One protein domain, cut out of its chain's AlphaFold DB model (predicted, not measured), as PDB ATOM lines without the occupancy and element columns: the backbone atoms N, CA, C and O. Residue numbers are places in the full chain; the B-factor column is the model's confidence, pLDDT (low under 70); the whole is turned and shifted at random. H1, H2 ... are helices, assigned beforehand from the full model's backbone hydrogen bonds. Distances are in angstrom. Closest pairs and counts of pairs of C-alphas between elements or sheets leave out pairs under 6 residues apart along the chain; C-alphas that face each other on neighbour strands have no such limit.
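This is residues 131 to 148 and 176 to 197 of the 202 residues of the protein "DNA/RNA polymerases superfamily protein" of Gossypium australe (UniProt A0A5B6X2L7). Two separate pieces lie one after the other in a rod: a short helix, H1, with an unnamed tail, residues 138 to 148, that runs toward the last residues of H2, and one long straight helix, H2, whose residues 177 to 186 stick out free. The printed part has 40 residues, with two named helices in the order H1, H2 and no named strand; the class is all helix. It is extended, with a radius of gyration of the C-alphas of 15.4 A and spans of 45 by 22 by 9 A.

H1 is residues 133 to 137, beginning at C-alpha 133 (-6.259, -52.704, -4.399). H2 is residues 177 to 192, 22.6 A from its first to its last C-alpha, ending at C-alpha 192 (-35.093, -37.447, -3.262).

H1 and H2 are apart. In both, every O i to N i+4 pair is within hydrogen-bond range. Residues 136 to 141 stand free.

The C-alphas farthest apart, of Gln 133 and Arg 177, are 45.1 A apart. The link across the cut lacks residues 149 to 175, and C-alphas 148 and 176 are 30.9 A apart. The mean pLDDT of the printed part is 84.9; residues 131, 133, 147 and 148 are under 70.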
ATOM      1  N   ASN A 131      -5.813 -46.161  -4.506       58.28
ATOM      2  CA  ASN A 131      -4.573 -46.935  -4.686       58.28
ATOM      3  C   ASN A 131      -4.560 -48.172  -3.777       58.28
ATOM      4  O   ASN A 131      -3.615 -48.956  -3.792       58.28
ATOM      5  N   ILE A 132      -5.623 -48.365  -2.996       73.06
ATOM      6  CA  ILE A 132      -5.842 -49.569  -2.211       73.06
ATOM      7  C   ILE A 132      -6.508 -50.577  -3.146       73.06
ATOM      8  O   ILE A 132      -7.658 -50.387  -3.539       73.06
ATOM      9  N   GLN A 133      -5.789 -51.646  -3.493       67.38
ATOM     10  CA  GLN A 133      -6.259 -52.704  -4.399       67.38
ATOM     11  C   GLN A 133      -7.678 -53.187  -4.048       67.38
ATOM     12  O   GLN A 133      -8.534 -53.299  -4.919       67.38
ATOM     13  N   THR A 134      -7.952 -53.370  -2.756       70.12
ATOM     14  CA  THR A 134      -9.251 -53.810  -2.235       70.12
ATOM     15  C   THR A 134     -10.395 -52.835  -2.533       70.12
ATOM     16  O   THR A 134     -11.516 -53.264  -2.770       70.12
ATOM     17  N   VAL A 135     -10.148 -51.521  -2.550       73.50
ATOM     18  CA  VAL A 135     -11.203 -50.525  -2.821       73.50
ATOM     19  C   VAL A 135     -11.610 -50.548  -4.295       73.50
ATOM     20  O   VAL A 135     -12.781 -50.355  -4.604       73.50
ATOM     21  N   TYR A 136     -10.672 -50.824  -5.206       75.44
ATOM     22  CA  TYR A 136     -11.007 -51.024  -6.618       75.44
ATOM     23  C   TYR A 136     -11.736 -52.337  -6.862       75.44
ATOM     24  O   TYR A 136     -12.711 -52.361  -7.613       75.44
ATOM     25  N   GLU A 137     -11.262 -53.411  -6.229       82.38
ATOM     26  CA  GLU A 137     -11.837 -54.749  -6.360       82.38
ATOM     27  C   GLU A 137     -13.297 -54.799  -5.886       82.38
ATOM     28  O   GLU A 137     -14.099 -55.515  -6.476       82.38
ATOM     29  N   PHE A 138     -13.660 -53.970  -4.899       79.44
ATOM     30  CA  PHE A 138     -15.015 -53.856  -4.345       79.44
ATOM     31  C   PHE A 138     -15.592 -52.437  -4.479       79.44
ATOM     32  O   PHE A 138     -16.202 -51.898  -3.552       79.44
ATOM     33  N   SER A 139     -15.371 -51.788  -5.623       74.00
ATOM     34  CA  SER A 139     -15.841 -50.412  -5.872       74.00
ATOM     35  C   SER A 139     -17.373 -50.261  -5.852       74.00
ATOM     36  O   SER A 139     -17.887 -49.173  -5.605       74.00
ATOM     37  N   ASP A 140     -18.101 -51.357  -6.054       73.25
ATOM     38  CA  ASP A 140     -19.551 -51.481  -5.906       73.25
ATOM     39  C   ASP A 140     -20.012 -51.504  -4.437       73.25
ATOM     40  O   ASP A 140     -21.088 -50.993  -4.120       73.25
ATOM     41  N   VAL A 141     -19.190 -52.049  -3.533       77.94
ATOM     42  CA  VAL A 141     -19.433 -52.077  -2.079       77.94
ATOM     43  C   VAL A 141     -19.052 -50.746  -1.421       77.94
ATOM     44  O   VAL A 141     -19.654 -50.356  -0.418       77.94
ATOM     45  N   PHE A 142     -18.085 -50.024  -1.995       73.00
ATOM     46  CA  PHE A 142     -17.576 -48.745  -1.487       73.00
ATOM     47  C   PHE A 142     -17.756 -47.585  -2.483       73.00
ATOM     48  O   PHE A 142     -16.769 -46.950  -2.868       73.00
ATOM     49  N   PRO A 143     -18.991 -47.263  -2.903       71.31
ATOM     50  CA  PRO A 143     -19.218 -46.134  -3.792       71.31
ATOM     51  C   PRO A 143     -18.889 -44.811  -3.081       71.31
ATOM     52  O   PRO A 143     -19.098 -44.663  -1.874       71.31
ATOM     53  N   GLU A 144     -18.401 -43.818  -3.830       73.19
ATOM     54  CA  GLU A 144     -18.074 -42.497  -3.264       73.19
ATOM     55  C   GLU A 144     -19.323 -41.752  -2.753       73.19
ATOM     56  O   GLU A 144     -19.237 -40.921  -1.847       73.19
ATOM     57  N   GLU A 145     -20.499 -42.116  -3.269       73.56
ATOM     58  CA  GLU A 145     -21.800 -41.602  -2.859       73.56
ATOM     59  C   GLU A 145     -22.778 -42.764  -2.616       73.56
ATOM     60  O   GLU A 145     -22.865 -43.697  -3.416       73.56
ATOM     61  N   LEU A 146     -23.529 -42.728  -1.509       75.06
ATOM     62  CA  LEU A 146     -24.567 -43.726  -1.229       75.06
ATOM     63  C   LEU A 146     -25.780 -43.433  -2.119       75.06
ATOM     64  O   LEU A 146     -26.627 -42.602  -1.794       75.06
ATOM     65  N   LEU A 147     -25.825 -44.083  -3.280       66.75
ATOM     66  CA  LEU A 147     -26.835 -43.819  -4.309       66.75
ATOM     67  C   LEU A 147     -28.144 -44.592  -4.107       66.75
ATOM     68  O   LEU A 147     -29.113 -44.316  -4.810       66.75
ATOM     69  N   ARG A 148     -28.183 -45.582  -3.206       68.56
ATOM     70  CA  ARG A 148     -29.355 -46.444  -3.008       68.56
ATOM     71  C   ARG A 148     -29.521 -46.858  -1.553       68.56
ATOM     72  O   ARG A 148     -28.539 -47.014  -0.826       68.56
ATOM     73  N   ALA A 176     -31.926 -22.504  15.396       97.75
ATOM     74  CA  ALA A 176     -31.876 -21.207  14.722       97.75
ATOM     75  C   ALA A 176     -32.340 -21.326  13.257       97.75
ATOM     76  O   ALA A 176     -32.230 -22.388  12.647       97.75
ATOM     77  N   ARG A 177     -32.792 -20.215  12.660       97.38
ATOM     78  CA  ARG A 177     -33.308 -20.192  11.274       97.38
ATOM     79  C   ARG A 177     -32.311 -20.722  10.240       97.38
ATOM     80  O   ARG A 177     -32.721 -21.387   9.299       97.38
ATOM     81  N   THR A 178     -31.021 -20.441  10.410       95.38
ATOM     82  CA  THR A 178     -29.963 -20.928   9.511       95.38
ATOM     83  C   THR A 178     -29.818 -22.447   9.578       95.38
ATOM     84  O   THR A 178     -29.810 -23.096   8.540       95.38
ATOM     85  N   LYS A 179     -29.824 -23.023  10.787       96.56
ATOM     86  CA  LYS A 179     -29.794 -24.480  10.988       96.56
ATOM     87  C   LYS A 179     -31.046 -25.175  10.449       96.56
ATOM     88  O   LYS A 179     -30.931 -26.255   9.894       96.56
ATOM     89  N   LEU A 180     -32.225 -24.557  10.572       96.94
ATOM     90  CA  LEU A 180     -33.464 -25.110  10.003       96.94
ATOM     91  C   LEU A 180     -33.450 -25.141   8.471       96.94
ATOM     92  O   LEU A 180     -33.957 -26.092   7.885       96.94
ATOM     93  N   LYS A 181     -32.880 -24.119   7.818       97.50
ATOM     94  CA  LYS A 181     -32.719 -24.110   6.356       97.50
ATOM     95  C   LYS A 181     -31.807 -25.244   5.897       97.50
ATOM     96  O   LYS A 181     -32.183 -25.970   4.989       97.50
ATOM     97  N   GLU A 182     -30.668 -25.404   6.563       97.62
ATOM     98  CA  GLU A 182     -29.724 -26.489   6.285       97.62
ATOM     99  C   GLU A 182     -30.368 -27.864   6.496       97.62
ATOM    100  O   GLU A 182     -30.351 -28.707   5.607       97.62
ATOM    101  N   LEU A 183     -31.041 -28.059   7.635       97.25
ATOM    102  CA  LEU A 183     -31.743 -29.307   7.931       97.25
ATOM    103  C   LEU A 183     -32.798 -29.636   6.867       97.25
ATOM    104  O   LEU A 183     -32.942 -30.789   6.481       97.25
ATOM    105  N   LYS A 184     -33.525 -28.629   6.368       96.81
ATOM    106  CA  LYS A 184     -34.506 -28.831   5.297       96.81
ATOM    107  C   LYS A 184     -33.849 -29.330   4.007       96.81
ATOM    108  O   LYS A 184     -34.426 -30.189   3.354       96.81
ATOM    109  N   ILE A 185     -32.677 -28.803   3.650       97.88
ATOM    110  CA  ILE A 185     -31.930 -29.235   2.460       97.88
ATOM    111  C   ILE A 185     -31.516 -30.702   2.611       97.88
ATOM    112  O   ILE A 185     -31.761 -31.495   1.710       97.88
ATOM    113  N   GLN A 186     -30.981 -31.077   3.774       96.25
ATOM    114  CA  GLN A 186     -30.574 -32.459   4.054       96.25
ATOM    115  C   GLN A 186     -31.759 -33.430   4.031       96.25
ATOM    116  O   GLN A 186     -31.668 -34.505   3.452       96.25
ATOM    117  N   LEU A 187     -32.894 -33.050   4.623       96.62
ATOM    118  CA  LEU A 187     -34.105 -33.872   4.579       96.62
ATOM    119  C   LEU A 187     -34.642 -34.029   3.152       96.62
ATOM    120  O   LEU A 187     -35.125 -35.105   2.816       96.62
ATOM    121  N   GLN A 188     -34.560 -32.984   2.324       96.62
ATOM    122  CA  GLN A 188     -34.981 -33.061   0.926       96.62
ATOM    123  C   GLN A 188     -34.084 -34.010   0.128       96.62
ATOM    124  O   GLN A 188     -34.601 -34.879  -0.558       96.62
ATOM    125  N   ASP A 189     -32.764 -33.909   0.287       94.44
ATOM    126  CA  ASP A 189     -31.810 -34.830  -0.341       94.44
ATOM    127  C   ASP A 189     -32.085 -36.295   0.058       94.44
ATOM    128  O   ASP A 189     -32.129 -37.178  -0.794       94.44
ATOM    129  N   LEU A 190     -32.387 -36.556   1.336       93.69
ATOM    130  CA  LEU A 190     -32.762 -37.898   1.797       93.69
ATOM    131  C   LEU A 190     -34.093 -38.395   1.209       93.69
ATOM    132  O   LEU A 190     -34.222 -39.592   0.945       93.69
ATOM    133  N   LEU A 191     -35.077 -37.508   1.014       93.81
ATOM    134  CA  LEU A 191     -36.347 -37.836   0.355       93.81
ATOM    135  C   LEU A 191     -36.134 -38.146  -1.130       93.81
ATOM    136  O   LEU A 191     -36.640 -39.151  -1.618       93.81
ATOM    137  N   ASP A 192     -35.357 -37.316  -1.826       92.88
ATOM    138  CA  ASP A 192     -35.093 -37.447  -3.262       92.88
ATOM    139  C   ASP A 192     -34.311 -38.733  -3.576       92.88
ATOM    140  O   ASP A 192     -34.531 -39.371  -4.604       92.88
ATOM    141  N   ARG A 193     -33.442 -39.162  -2.654       88.56
ATOM    142  CA  ARG A 193     -32.722 -40.445  -2.725       88.56
ATOM    143  C   ARG A 193     -33.553 -41.652  -2.284       88.56
ATOM    144  O   ARG A 193     -33.099 -42.785  -2.430       88.56
ATOM    145  N   GLY A 194     -34.737 -41.430  -1.715       89.44
ATOM    146  CA  GLY A 194     -35.612 -42.487  -1.214       89.44
ATOM    147  C   GLY A 194     -35.165 -43.112   0.108       89.44
ATOM    148  O   GLY A 194     -35.676 -44.163   0.469       89.44
ATOM    149  N   PHE A 195     -34.243 -42.493   0.854       88.94
ATOM    150  CA  PHE A 195     -33.789 -43.016   2.150       88.94
ATOM    151  C   PHE A 195     -34.836 -42.888   3.258       88.94
ATOM    152  O   PHE A 195     -34.804 -43.639   4.233       88.94
ATOM    153  N   ILE A 196     -35.742 -41.918   3.129       93.19
ATOM    154  CA  ILE A 196     -36.835 -41.663   4.066       93.19
ATOM    155  C   ILE A 196     -38.125 -41.381   3.297       93.19
ATOM    156  O   ILE A 196     -38.093 -40.977   2.138       93.19
ATOM    157  N   HIS A 197     -39.265 -41.528   3.968       94.19
ATOM    158  CA  HIS A 197     -40.566 -41.095   3.463       94.19
ATOM    159  C   HIS A 197     -41.380 -40.434   4.588       94.19
ATOM    160  O   HIS A 197     -41.140 -40.708   5.768       94.19
TER     161      HIS A 197